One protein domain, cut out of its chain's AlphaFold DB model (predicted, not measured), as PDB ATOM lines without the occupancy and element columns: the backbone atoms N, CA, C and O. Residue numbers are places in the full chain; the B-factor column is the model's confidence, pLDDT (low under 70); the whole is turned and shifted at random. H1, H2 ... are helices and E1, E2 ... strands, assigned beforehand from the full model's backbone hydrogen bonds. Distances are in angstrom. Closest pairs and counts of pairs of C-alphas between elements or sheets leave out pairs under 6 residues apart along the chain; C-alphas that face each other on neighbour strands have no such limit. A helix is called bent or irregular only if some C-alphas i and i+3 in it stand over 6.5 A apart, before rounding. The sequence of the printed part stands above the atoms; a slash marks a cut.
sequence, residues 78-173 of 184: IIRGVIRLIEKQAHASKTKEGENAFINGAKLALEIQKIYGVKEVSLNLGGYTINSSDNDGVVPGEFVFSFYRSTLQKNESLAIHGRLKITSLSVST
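Overview. This is residues 78 to 173 of the 184 residues of the protein "Succinyl-diaminopimelate desuccinylase" of Saccharolobus solfataricus (UniProt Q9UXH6). A twisted sheet of four antiparallel strands forms a wall, with the long helix H2 packed lengthwise over one face and no named helix on the other. The short helix H1 lies beyond one end of the sheet, and the long link of residues 152 to 164 runs back from the end of E3 to the beginning of E4. The printed part has 96 residues, with two named helices and four named strands in the chain order E1, H1, H2, E2, E3, E4; the sheet's order is E2, E3, E1, E4, and the class is mixed, helices and strands. The whole is only just compact, close to loose, with a radius of gyration of the C-alphas of 14.9 A, and is a rod spanning 47 by 22 by 21 A.

Arrangement. The inner strands E3, residues 142 to 151, and E1, residues 78 to 86, are antiparallel at 164 degrees, with N 83 and O 145 2.8 A apart, within hydrogen-bond range. On the other side of E3, the edge strand E2, residues 123 to 131, forms a hairpin with it at 163 degrees, with N 126 and O 146 at 2.8 A. The other edge strand, E4, residues 165 to 172, is antiparallel to E1 at 177 degrees, with N 80 and O 170 at 3.0 A; E4 bends by 52 degrees at residue 168. H2, residues 101 to 116, is on the sheet at a height of 8.7 A, making two layers, a helix on one face of a sheet. It lies over E3, along the strands at 5 degrees on the local plane, and only just over E1, on which 3 of its C-alphas fall. The closest C-alphas of H2 and E3 are those of Ala 101 and Glu 142, 5.2 A apart. H1, residues 92 to 97, is not on the sheet and is apart from H2. E1, H1, H2 and E2 make a split strand-helix-strand unit, two strands running the same way with E3 between them, and its crossover is right-handed. Residues 90 to 91 pair with residues 138 to 139, antiparallel. In H2 every O i to N i+4 pair is within hydrogen-bond range; in H1 0 of 2 are, and 1 of 3 O i to N i+3 pairs.

Along the chain. E3 is 28.9 A long, E1 25.9 A, E2 22.0 A, H2 21.7 A, E4 20.4 A and H1 9.4 A. C-alpha 78 begins E1 at (29.129, -0.909, 26.560), C-alpha 101 begins H2 at (8.934, 13.454, 16.718), and C-alpha 172 ends E4 at (27.635, -4.705, 29.791). H1 is irregular: C-alphas 93 and 96 are 8.8 A apart.

Size, cuts and confidence. The C-alphas farthest apart, those of Ser 93 and Lys 154, are 48.0 A from each other. The printed part has no cut, and the link from E3 to E4 is long. The mean pLDDT of the printed part is 77.8, with residue 119 and residues 153 to 173 under 70; that of E4 is 44.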
ATOM      1  N   ILE A  78      30.042  -1.323  27.616       81.56
ATOM      2  CA  ILE A  78      29.129  -0.909  26.560       81.56
ATOM      3  C   ILE A  78      27.756  -0.658  27.179       81.56
ATOM      4  O   ILE A  78      27.197  -1.498  27.883       81.56
ATOM      5  N   ILE A  79      27.178   0.492  26.857       83.50
ATOM      6  CA  ILE A  79      25.761   0.781  27.030       83.50
ATOM      7  C   ILE A  79      25.182   1.004  25.644       83.50
ATOM      8  O   ILE A  79      25.615   1.894  24.916       83.50
ATOM      9  N   ARG A  80      24.185   0.213  25.273       86.00
ATOM     10  CA  ARG A  80      23.491   0.373  23.994       86.00
ATOM     11  C   ARG A  80      21.997   0.157  24.152       86.00
ATOM     12  O   ARG A  80      21.556  -0.514  25.087       86.00
ATOM     13  N   GLY A  81      21.226   0.715  23.234       87.44
ATOM     14  CA  GLY A  81      19.776   0.618  23.288       87.44
ATOM     15  C   GLY A  81      19.084   1.405  22.192       87.44
ATOM     16  O   GLY A  81      19.715   1.892  21.253       87.44
ATOM     17  N   VAL A  82      17.765   1.516  22.335       88.69
ATOM     18  CA  VAL A  82      16.899   2.224  21.392       88.69
ATOM     19  C   VAL A  82      16.052   3.259  22.123       88.69
ATOM     20  O   VAL A  82      15.332   2.946  23.078       88.69
ATOM     21  N   ILE A  83      16.118   4.490  21.627       87.69
ATOM     22  CA  ILE A  83      15.295   5.616  22.048       87.69
ATOM     23  C   ILE A  83      14.097   5.706  21.101       87.69
ATOM     24  O   ILE A  83      14.275   5.781  19.888       87.69
ATOM     25  N   ARG A  84      12.881   5.684  21.657       88.69
ATOM     26  CA  ARG A  84      11.619   5.830  20.919       88.69
ATOM     27  C   ARG A  84      10.881   7.066  21.423       88.69
ATOM     28  O   ARG A  84      10.517   7.129  22.599       88.69
ATOM     29  N   LEU A  85      10.668   8.025  20.529       88.12
ATOM     30  CA  LEU A  85       9.852   9.210  20.752       88.12
ATOM     31  C   LEU A  85       8.472   8.958  20.162       88.12
ATOM     32  O   LEU A  85       8.378   8.519  19.020       88.12
ATOM     33  N   ILE A  86       7.428   9.225  20.945       88.50
ATOM     34  CA  ILE A  86       6.027   9.116  20.532       88.50
ATOM     35  C   ILE A  86       5.363  10.452  20.846       88.50
ATOM     36  O   ILE A  86       5.331  10.879  21.999       88.50
ATOM     37  N   GLU A  87       4.849  11.092  19.812       88.62
ATOM     38  CA  GLU A  87       4.305  12.440  19.799       88.62
ATOM     39  C   GLU A  87       3.010  12.489  18.978       88.62
ATOM     40  O   GLU A  87       2.564  11.506  18.378       88.62
ATOM     41  N   LYS A  88       2.349  13.644  18.992       89.38
ATOM     42  CA  LYS A  88       1.035  13.806  18.375       89.38
ATOM     43  C   LYS A  88       1.156  14.027  16.864       89.38
ATOM     44  O   LYS A  88       1.641  15.068  16.432       89.38
ATOM     45  N   GLN A  89       0.624  13.106  16.060       91.25
ATOM     46  CA  GLN A  89       0.491  13.302  14.611       91.25
ATOM     47  C   GLN A  89      -0.507  14.418  14.271       91.25
ATOM     48  O   GLN A  89      -1.482  14.655  14.987       91.25
ATOM     49  N   ALA A  90      -0.285  15.066  13.131       92.12
ATOM     50  CA  ALA A  90      -1.207  16.020  12.525       92.12
ATOM     51  C   ALA A  90      -1.030  16.031  11.004       92.12
ATOM     52  O   ALA A  90      -0.053  15.497  10.486       92.12
ATOM     53  N   HIS A  91      -1.947  16.670  10.282       91.06
ATOM     54  CA  HIS A  91      -1.757  16.919   8.853       91.06
ATOM     55  C   HIS A  91      -0.543  17.839   8.643       91.06
ATOM     56  O   HIS A  91      -0.385  18.815   9.378       91.06
ATOM     57  N   ALA A  92       0.295  17.582   7.635       89.69
ATOM     58  CA  ALA A  92       1.529  18.343   7.400       89.69
ATOM     59  C   ALA A  92       1.285  19.849   7.176       89.69
ATOM     60  O   ALA A  92       2.119  20.673   7.536       89.69
ATOM     61  N   SER A  93       0.112  20.237   6.664       90.88
ATOM     62  CA  SER A  93      -0.295  21.652   6.543       90.88
ATOM     63  C   SER A  93      -0.751  22.301   7.860       90.88
ATOM     64  O   SER A  93      -0.886  23.520   7.934       90.88
ATOM     65  N   LYS A  94      -0.984  21.507   8.910       92.25
ATOM     66  CA  LYS A  94      -1.471  21.930  10.229       92.25
ATOM     67  C   LYS A  94      -0.452  21.607  11.320       92.25
ATOM     68  O   LYS A  94      -0.782  21.046  12.360       92.25
ATOM     69  N   THR A  95       0.805  21.987  11.096       86.81
ATOM     70  CA  THR A  95       1.936  21.652  11.981       86.81
ATOM     71  C   THR A  95       1.745  22.060  13.442       86.81
ATOM     72  O   THR A  95       2.269  21.392  14.322       86.81
ATOM     73  N   LYS A  96       0.962  23.112  13.719       91.06
ATOM     74  CA  LYS A  96       0.645  23.570  15.085       91.06
ATOM     75  C   LYS A  96      -0.282  22.628  15.863       91.06
ATOM     76  O   LYS A  96      -0.392  22.763  17.077       91.06
ATOM     77  N   GLU A  97      -0.983  21.721  15.183       90.19
ATOM     78  CA  GLU A  97      -1.908  20.770  15.810       90.19
ATOM     79  C   GLU A  97      -1.216  19.470  16.253       90.19
ATOM     80  O   GLU A  97      -1.837  18.676  16.969       90.19
ATOM     81  N   GLY A  98       0.049  19.267  15.860       89.44
ATOM     82  CA  GLY A  98       0.866  18.098  16.183       89.44
ATOM     83  C   GLY A  98       2.231  18.464  16.768       89.44
ATOM     84  O   GLY A  98       2.608  19.628  16.858       89.44
ATOM     85  N   GLU A  99       2.976  17.437  17.153       90.81
ATOM     86  CA  GLU A  99       4.342  17.510  17.665       90.81
ATOM     87  C   GLU A  99       5.227  16.628  16.773       90.81
ATOM     88  O   GLU A  99       4.872  15.491  16.462       90.81
ATOM     89  N   ASN A 100       6.328  17.193  16.267       91.00
ATOM     90  CA  ASN A 100       7.173  16.533  15.276       91.00
ATOM     91  C   ASN A 100       8.284  15.710  15.948       91.00
ATOM     92  O   ASN A 100       9.362  16.237  16.265       91.00
ATOM     93  N   ALA A 101       8.046  14.401  16.053       89.31
ATOM     94  CA  ALA A 101       8.934  13.454  16.718       89.31
ATOM     95  C   ALA A 101      10.320  13.385  16.069       89.31
ATOM     96  O   ALA A 101      11.315  13.174  16.764       89.31
ATOM     97  N   PHE A 102      10.415  13.594  14.751       91.38
ATOM     98  CA  PHE A 102      11.700  13.625  14.052       91.38
ATOM     99  C   PHE A 102      12.545  14.820  14.503       91.38
ATOM    100  O   PHE A 102      13.703  14.653  14.880       91.38
ATOM    101  N   ILE A 103      11.964  16.024  14.525       92.50
ATOM    102  CA  ILE A 103      12.687  17.239  14.925       92.50
ATOM    103  C   ILE A 103      13.100  17.169  16.397       92.50
ATOM    104  O   ILE A 103      14.239  17.500  16.733       92.50
ATOM    105  N   ASN A 104      12.204  16.727  17.279       90.12
ATOM    106  CA  ASN A 104      12.516  16.611  18.702       90.12
ATOM    107  C   ASN A 104      13.517  15.479  18.975       90.12
ATOM    108  O   ASN A 104      14.427  15.649  19.787       90.12
ATOM    109  N   GLY A 105      13.433  14.374  18.231       89.94
ATOM    110  CA  GLY A 105      14.399  13.278  18.283       89.94
ATOM    111  C   GLY A 105      15.789  13.692  17.813       89.94
ATOM    112  O   GLY A 105      16.775  13.385  18.479       89.94
ATOM    113  N   ALA A 106      15.877  14.456  16.724       92.50
ATOM    114  CA  ALA A 106      17.135  15.011  16.233       92.50
ATOM    115  C   ALA A 106      17.765  15.979  17.248       92.50
ATOM    116  O   ALA A 106      18.960  15.885  17.531       92.50
ATOM    117  N   LYS A 107      16.965  16.867  17.857       92.44
ATOM    118  CA  LYS A 107      17.434  17.748  18.942       92.44
ATOM    119  C   LYS A 107      17.961  16.943  20.126       92.44
ATOM    120  O   LYS A 107      19.052  17.223  20.609       92.44
ATOM    121  N   LEU A 108      17.226  15.917  20.557       88.50
ATOM    122  CA  LEU A 108      17.654  15.038  21.642       88.50
ATOM    123  C   LEU A 108      18.981  14.339  21.318       88.50
ATOM    124  O   LEU A 108      19.866  14.297  22.169       88.50
ATOM    125  N   ALA A 109      19.147  13.821  20.100       91.06
ATOM    126  CA  ALA A 109      20.396  13.197  19.672       91.06
ATOM    127  C   ALA A 109      21.579  14.180  19.744       91.06
ATOM    128  O   ALA A 109      22.646  13.819  20.239       91.06
ATOM    129  N   LEU A 110      21.381  15.437  19.329       92.12
ATOM    130  CA  LEU A 110      22.408  16.476  19.441       92.12
ATOM    131  C   LEU A 110      22.749  16.809  20.899       92.12
ATOM    132  O   LEU A 110      23.923  16.981  21.216       92.12
ATOM    133  N   GLU A 111      21.766  16.866  21.799       90.44
ATOM    134  CA  GLU A 111      22.029  17.072  23.229       90.44
ATOM    135  C   GLU A 111      22.794  15.890  23.846       90.44
ATOM    136  O   GLU A 111      23.767  16.094  24.569       90.44
ATOM    137  N   ILE A 112      22.442  14.649  23.492       89.19
ATOM    138  CA  ILE A 112      23.198  13.457  23.909       89.19
ATOM    139  C   ILE A 112      24.641  13.529  23.389       89.19
ATOM    140  O   ILE A 112      25.574  13.283  24.151       89.19
ATOM    141  N   GLN A 113      24.843  13.910  22.124       90.94
ATOM    142  CA  GLN A 113      26.176  14.084  21.544       90.94
ATOM    143  C   GLN A 113      26.986  15.163  22.273       90.94
ATOM    144  O   GLN A 113      28.177  14.974  22.500       90.94
ATOM    145  N   LYS A 114      26.367  16.282  22.664       88.69
ATOM    146  CA  LYS A 114      27.051  17.345  23.420       88.69
ATOM    147  C   LYS A 114      27.503  16.874  24.798       88.69
ATOM    148  O   LYS A 114      28.611  17.193  25.209       88.69
ATOM    149  N   ILE A 115      26.650  16.130  25.503       84.88
ATOM    150  CA  ILE A 115      26.930  15.681  26.872       84.88
ATOM    151  C   ILE A 115      27.946  14.531  26.879       84.88
ATOM    152  O   ILE A 115      28.837  14.503  27.721       84.88
ATOM    153  N   TYR A 116      27.818  13.579  25.950       84.25
ATOM    154  CA  TYR A 116      28.534  12.300  26.013       84.25
ATOM    155  C   TYR A 116      29.530  12.063  24.870       84.25
ATOM    156  O   TYR A 116      30.218  11.045  24.873       84.25
ATOM    157  N   GLY A 117      29.642  12.976  23.904       81.56
ATOM    158  CA  GLY A 117      30.537  12.880  22.744       81.56
ATOM    159  C   GLY A 117      32.007  13.199  23.028       81.56
ATOM    160  O   GLY A 117      32.673  13.807  22.189       81.56
ATOM    161  N   VAL A 118      32.506  12.850  24.213       75.06
ATOM    162  CA  VAL A 118      33.897  13.086  24.626       75.06
ATOM    163  C   VAL A 118      34.851  12.099  23.944       75.06
ATOM    164  O   VAL A 118      34.496  10.952  23.717       75.06
ATOM    165  N   LYS A 119      36.083  12.523  23.624       67.88
ATOM    166  CA  LYS A 119      37.028  11.728  22.805       67.88
ATOM    167  C   LYS A 119      37.501  10.417  23.445       67.88
ATOM    168  O   LYS A 119      37.910   9.516  22.723       67.88
ATOM    169  N   GLU A 120      37.491  10.323  24.772       74.81
ATOM    170  CA  GLU A 120      38.044   9.173  25.505       74.81
ATOM    171  C   GLU A 120      37.178   7.913  25.401       74.81
ATOM    172  O   GLU A 120      37.681   6.803  25.568       74.81
ATOM    173  N   VAL A 121      35.886   8.061  25.093       78.25
ATOM    174  CA  VAL A 121      34.968   6.938  24.885       78.25
ATOM    175  C   VAL A 121      34.165   7.121  23.608       78.25
ATOM    176  O   VAL A 121      33.803   8.223  23.219       78.25
ATOM    177  N   SER A 122      33.860   6.018  22.932       84.00
ATOM    178  CA  SER A 122      33.063   6.074  21.707       84.00
ATOM    179  C   SER A 122      31.584   6.285  22.020       84.00
ATOM    180  O   SER A 122      31.013   5.564  22.837       84.00
ATOM    181  N   LEU A 123      30.955   7.223  21.317       88.19
ATOM    182  CA  LEU A 123      29.507   7.376  21.226       88.19
ATOM    183  C   LEU A 123      29.106   7.261  19.754       88.19
ATOM    184  O   LEU A 123      29.677   7.928  18.896       88.19
ATOM    185  N   ASN A 124      28.115   6.426  19.475       90.88
ATOM    186  CA  ASN A 124      27.489   6.294  18.171       90.88
ATOM    187  C   ASN A 124      25.971   6.421  18.345       90.88
ATOM    188  O   ASN A 124      25.379   5.738  19.183       90.88
ATOM    189  N   LEU A 125      25.355   7.313  17.573       91.94
ATOM    190  CA  LEU A 125      23.924   7.598  17.581       91.94
ATOM    191  C   LEU A 125      23.352   7.347  16.188       91.94
ATOM    192  O   LEU A 125      23.963   7.707  15.188       91.94
ATOM    193  N   GLY A 126      22.153   6.775  16.124       88.19
ATOM    194  CA  GLY A 126      21.422   6.626  14.867       88.19
ATOM    195  C   GLY A 126      21.927   5.508  13.957       88.19
ATOM    196  O   GLY A 126      21.515   5.456  12.804       88.19
ATOM    197  N   GLY A 127      22.740   4.566  14.456       82.25
ATOM    198  CA  GLY A 127      23.119   3.360  13.698       82.25
ATOM    199  C   GLY A 127      21.922   2.499  13.254       82.25
ATOM    200  O   GLY A 127      22.059   1.618  12.414       82.25
ATOM    201  N   TYR A 128      20.744   2.763  13.817       84.94
ATOM    202  CA  TYR A 128      19.442   2.265  13.401       84.94
ATOM    203  C   TYR A 128      18.406   3.370  13.621       84.94
ATOM    204  O   TYR A 128      18.366   3.935  14.715       84.94
ATOM    205  N   THR A 129      17.564   3.657  12.623       85.69
ATOM    206  CA  THR A 129      16.490   4.659  12.721       85.69
ATOM    207  C   THR A 129      15.188   4.166  12.098       85.69
ATOM    208  O   THR A 129      15.224   3.534  11.045       85.69
ATOM    209  N   ILE A 130      14.042   4.503  12.700       84.81
ATOM    210  CA  ILE A 130      12.708   4.229  12.139       84.81
ATOM    211  C   ILE A 130      11.859   5.501  12.188       84.81
ATOM    212  O   ILE A 130      11.790   6.157  13.228       84.81
ATOM    213  N   ASN A 131      11.160   5.790  11.091       77.75
ATOM    214  CA  ASN A 131      10.004   6.685  11.056       77.75
ATOM    215  C   ASN A 131       8.796   5.863  10.593       77.75
ATOM    216  O   ASN A 131       8.817   5.323   9.490       77.75
ATOM    217  N   SER A 132       7.768   5.737  11.430       72.50
ATOM    218  CA  SER A 132       6.597   4.901  11.133       72.50
ATOM    219  C   SER A 132       5.531   5.596  10.287       72.50
ATOM    220  O   SER A 132       4.536   4.970   9.937       72.50
ATOM    221  N   SER A 133       5.719   6.876   9.957       72.19
ATOM    222  CA  SER A 133       4.692   7.658   9.262       72.19
ATOM    223  C   SER A 133       4.575   7.290   7.783       72.19
ATOM    224  O   SER A 133       3.477   7.387   7.252       72.19
ATOM    225  N   ASP A 134       5.690   6.903   7.145       77.88
ATOM    226  CA  ASP A 134       5.823   6.541   5.714       77.88
ATOM    227  C   ASP A 134       4.955   7.385   4.748       77.88
ATOM    228  O   ASP A 134       4.391   6.899   3.772       77.88
ATOM    229  N   ASN A 135       4.775   8.667   5.087       83.06
ATOM    230  CA  ASN A 135       3.845   9.597   4.455       83.06
ATOM    231  C   ASN A 135       4.301  11.030   4.767       83.06
ATOM    232  O   ASN A 135       4.448  11.403   5.934       83.06
ATOM    233  N   ASP A 136       4.527  11.831   3.731       86.88
ATOM    234  CA  ASP A 136       4.969  13.227   3.819       86.88
ATOM    235  C   ASP A 136       3.826  14.213   4.133       86.88
ATOM    236  O   ASP A 136       4.071  15.335   4.583       86.88
ATOM    237  N   GLY A 137       2.571  13.783   3.988       91.12
ATOM    238  CA  GLY A 137       1.361  14.511   4.369       91.12
ATOM    239  C   GLY A 137       1.056  14.506   5.871       91.12
ATOM    240  O   GLY A 137       0.054  15.092   6.294       91.12
ATOM    241  N   VAL A 138       1.900  13.879   6.696       90.88
ATOM    242  CA  VAL A 138       1.698  13.734   8.144       90.88
ATOM    243  C   VAL A 138       2.903  14.276   8.914       90.88
ATOM    244  O   VAL A 138       4.052  13.974   8.611       90.88
ATOM    245  N   VAL A 139       2.643  15.066   9.958       91.12
ATOM    246  CA  VAL A 139       3.650  15.424  10.964       91.12
ATOM    247  C   VAL A 139       4.073  14.141  11.687       91.12
ATOM    248  O   VAL A 139       3.206  13.509  12.301       91.12
ATOM    249  N   PRO A 140       5.363  13.753  11.654       90.31
ATOM    250  CA  PRO A 140       5.802  12.492  12.234       90.31
ATOM    251  C   PRO A 140       5.492  12.415  13.725       90.31
ATOM    252  O   PRO A 140       6.006  13.213  14.502       90.31
ATOM    253  N   GLY A 141       4.673  11.443  14.120       88.44
ATOM    254  CA  GLY A 141       4.321  11.203  15.523       88.44
ATOM    255  C   GLY A 141       5.182  10.141  16.189       88.44
ATOM    256  O   GLY A 141       5.018   9.872  17.370       88.44
ATOM    257  N   GLU A 142       6.104   9.514  15.467       88.94
ATOM    258  CA  GLU A 142       7.056   8.599  16.072       88.94
ATOM    259  C   GLU A 142       8.405   8.683  15.371       88.94
ATOM    260  O   GLU A 142       8.496   8.735  14.143       88.94
ATOM    261  N   PHE A 143       9.461   8.678  16.179       89.81
ATOM    262  CA  PHE A 143      10.827   8.596  15.697       89.81
ATOM    263  C   PHE A 143      11.661   7.739  16.639       89.81
ATOM    264  O   PHE A 143      11.632   7.901  17.861       89.81
ATOM    265  N   VAL A 144      12.405   6.805  16.059       90.44
ATOM    266  CA  VAL A 144      13.216   5.840  16.793       90.44
ATOM    267  C   VAL A 144      14.656   5.962  16.337       90.44
ATOM    268  O   VAL A 144      14.899   5.966  15.134       90.44
ATOM    269  N   PHE A 145      15.604   5.996  17.272       91.25
ATOM    270  CA  PHE A 145      17.026   5.883  16.955       91.25
ATOM    271  C   PHE A 145      17.783   5.054  17.997       91.25
ATOM    272  O   PHE A 145      17.449   5.059  19.184       91.25
ATOM    273  N   SER A 146      18.798   4.313  17.558       93.00
ATOM    274  CA  SER A 146      19.680   3.569  18.460       93.00
ATOM    275  C   SER A 146      20.815   4.428  19.000       93.00
ATOM    276  O   SER A 146      21.186   5.453  18.426       93.00
ATOM    277  N   PHE A 147      21.399   3.975  20.101       90.69
ATOM    278  CA  PHE A 147      22.665   4.489  20.593       90.69
ATOM    279  C   PHE A 147      23.573   3.343  21.038       90.69
ATOM    280  O   PHE A 147      23.109   2.289  21.481       90.69
ATOM    281  N   TYR A 148      24.873   3.582  20.943       89.94
ATOM    282  CA  TYR A 148      25.945   2.754  21.470       89.94
ATOM    283  C   TYR A 148      26.963   3.681  22.126       89.94
ATOM    284  O   TYR A 148      27.423   4.635  21.505       89.94
ATOM    285  N   ARG A 149      27.326   3.403  23.371       86.50
ATOM    286  CA  ARG A 149      28.310   4.166  24.129       86.50
ATOM    287  C   ARG A 149      29.263   3.216  24.833       86.50
ATOM    288  O   ARG A 149      28.819   2.351  25.583       86.50
ATOM    289  N   SER A 150      30.559   3.406  24.633       85.88
ATOM    290  CA  SER A 150      31.581   2.754  25.449       85.88
ATOM    291  C   SER A 150      31.702   3.446  26.812       85.88
ATOM    292  O   SER A 150      31.501   4.656  26.907       85.88
ATOM    293  N   THR A 151      32.045   2.709  27.868       80.75
ATOM    294  CA  THR A 151      32.209   3.260  29.223       80.75
ATOM    295  C   THR A 151      33.520   2.830  29.864       80.75
ATOM    296  O   THR A 151      33.996   1.709  29.664       80.75
ATOM    297  N   LEU A 152      34.100   3.732  30.658       72.62
ATOM    298  CA  LEU A 152      35.326   3.473  31.419       72.62
ATOM    299  C   LEU A 152      35.023   2.900  32.812       72.62
ATOM    300  O   LEU A 152      35.831   2.151  33.351       72.62
ATOM    301  N   GLN A 153      33.866   3.228  33.403       54.38
ATOM    302  CA  GLN A 153      33.538   2.869  34.789       54.38
ATOM    303  C   GLN A 153      32.149   2.238  34.964       54.38
ATOM    304  O   GLN A 153      31.226   2.432  34.176       54.38
ATOM    305  N   LYS A 154      32.004   1.494  36.071       44.84
ATOM    306  CA  LYS A 154      30.840   0.665  36.437       44.84
ATOM    307  C   LYS A 154      29.559   1.452  36.774       44.84
ATOM    308  O   LYS A 154      28.494   0.850  36.829       44.84
ATOM    309  N   ASN A 155      29.662   2.765  37.007       45.03
ATOM    310  CA  ASN A 155      28.576   3.603  37.539       45.03
ATOM    311  C   ASN A 155      28.127   4.728  36.592       45.03
ATOM    312  O   ASN A 155      27.375   5.612  37.003       45.03
ATOM    313  N   GLU A 156      28.564   4.725  35.332       50.38
ATOM    314  CA  GLU A 156      28.052   5.693  34.365       50.38
ATOM    315  C   GLU A 156      26.637   5.292  33.927       50.38
ATOM    316  O   GLU A 156      26.431   4.243  33.319       50.38
ATOM    317  N   SER A 157      25.653   6.133  34.243       49.38
ATOM    318  CA  SER A 157      24.280   6.001  33.754       49.38
ATOM    319  C   SER A 157      23.995   7.079  32.711       49.38
ATOM    320  O   SER A 157      24.483   8.205  32.802       49.38
ATOM    321  N   LEU A 158      23.213   6.730  31.688       52.16
ATOM    322  CA  LEU A 158      22.648   7.699  30.753       52.16
ATOM    323  C   LEU A 158      21.380   8.276  31.389       52.16
ATOM    324  O   LEU A 158      20.312   7.670  31.315       52.16
ATOM    325  N   ALA A 159      21.502   9.431  32.042       48.31
ATOM    326  CA  ALA A 159      20.351  10.171  32.545       48.31
ATOM    327  C   ALA A 159      19.746  11.000  31.402       48.31
ATOM    328  O   ALA A 159      20.340  11.983  30.957       48.31
ATOM    329  N   ILE A 160      18.572  10.595  30.915       51.12
ATOM    330  CA  ILE A 160      17.792  11.325  29.907       51.12
ATOM    331  C   ILE A 160      16.463  11.724  30.567       51.12
ATOM    332  O   ILE A 160      15.686  10.855  30.953       51.12
ATOM    333  N   HIS A 161      16.208  13.025  30.733       37.59
ATOM    334  CA  HIS A 161      14.994  13.546  31.379       37.59
ATOM    335  C   HIS A 161      13.913  13.878  30.326       37.59
ATOM    336  O   HIS A 161      14.202  14.577  29.360       37.59
ATOM    337  N   GLY A 162      12.670  13.401  30.507       42.31
ATOM    338  CA  GLY A 162      11.516  13.709  29.639       42.31
ATOM    339  C   GLY A 162      10.476  12.578  29.549       42.31
ATOM    340  O   GLY A 162      10.674  11.512  30.128       42.31
ATOM    341  N   ARG A 163       9.369  12.779  28.805       36.47
ATOM    342  CA  ARG A 163       8.397  11.718  28.434       36.47
ATOM    343  C   ARG A 163       9.018  10.763  27.399       36.47
ATOM    344  O   ARG A 163       8.603  10.707  26.249       36.47
ATOM    345  N   LEU A 164      10.062  10.052  27.801       43.91
ATOM    346  CA  LEU A 164      10.869   9.184  26.951       43.91
ATOM    347  C   LEU A 164      10.655   7.726  27.339       43.91
ATOM    348  O   LEU A 164      10.788   7.356  28.504       43.91
ATOM    349  N   LYS A 165      10.359   6.880  26.349       40.31
ATOM    350  CA  LYS A 165      10.290   5.433  26.547       40.31
ATOM    351  C   LYS A 165      11.570   4.806  26.000       40.31
ATOM    352  O   LYS A 165      11.713   4.610  24.795       40.31
ATOM    353  N   ILE A 166      12.509   4.484  26.889       49.91
ATOM    354  CA  ILE A 166      13.632   3.603  26.544       49.91
ATOM    355  C   ILE A 166      13.047   2.200  26.416       49.91
ATOM    356  O   ILE A 166      12.565   1.625  27.389       49.91
ATOM    357  N   THR A 167      13.007   1.682  25.190       40.09
ATOM    358  CA  THR A 167      12.320   0.412  24.896       40.09
ATOM    359  C   THR A 167      13.228  -0.801  25.053       40.09
ATOM    360  O   THR A 167      12.741  -1.902  25.288       40.09
ATOM    361  N   SER A 168      14.544  -0.601  24.983       43.66
ATOM    362  CA  SER A 168      15.547  -1.599  25.344       43.66
ATOM    363  C   SER A 168      16.834  -0.902  25.782       43.66
ATOM    364  O   SER A 168      17.271   0.067  25.158       43.66
ATOM    365  N   LEU A 169      17.419  -1.386  26.877       44.03
ATOM    366  CA  LEU A 169      18.707  -0.949  27.402       44.03
ATOM    367  C   LEU A 169      19.511  -2.200  27.749       44.03
ATOM    368  O   LEU A 169      19.095  -2.986  28.599       44.03
ATOM    369  N   SER A 170      20.658  -2.382  27.103       45.97
ATOM    370  CA  SER A 170      21.634  -3.402  27.482       45.97
ATOM    371  C   SER A 170      22.900  -2.712  27.975       45.97
ATOM    372  O   SER A 170      23.512  -1.942  27.232       45.97
ATOM    373  N   VAL A 171      23.267  -2.989  29.226       43.72
ATOM    374  CA  VAL A 171      24.488  -2.513  29.883       43.72
ATOM    375  C   VAL A 171      25.393  -3.723  30.101       43.72
ATOM    376  O   VAL A 171      25.010  -4.651  30.812       43.72
ATOM    377  N   SER A 172      26.586  -3.722  29.518       44.25
ATOM    378  CA  SER A 172      27.635  -4.705  29.791       44.25
ATOM    379  C   SER A 172      28.904  -3.972  30.221       44.25
ATOM    380  O   SER A 172      29.549  -3.300  29.436       44.25
ATOM    381  N   THR A 173      29.292  -4.062  31.491       33.00
ATOM    382  CA  THR A 173      30.540  -3.441  31.979       33.00
ATOM    383  C   THR A 173      31.290  -4.419  32.877       33.00
ATOM    384  O   THR A 173      30.669  -5.022  33.759       33.00
TER     385      THR A 173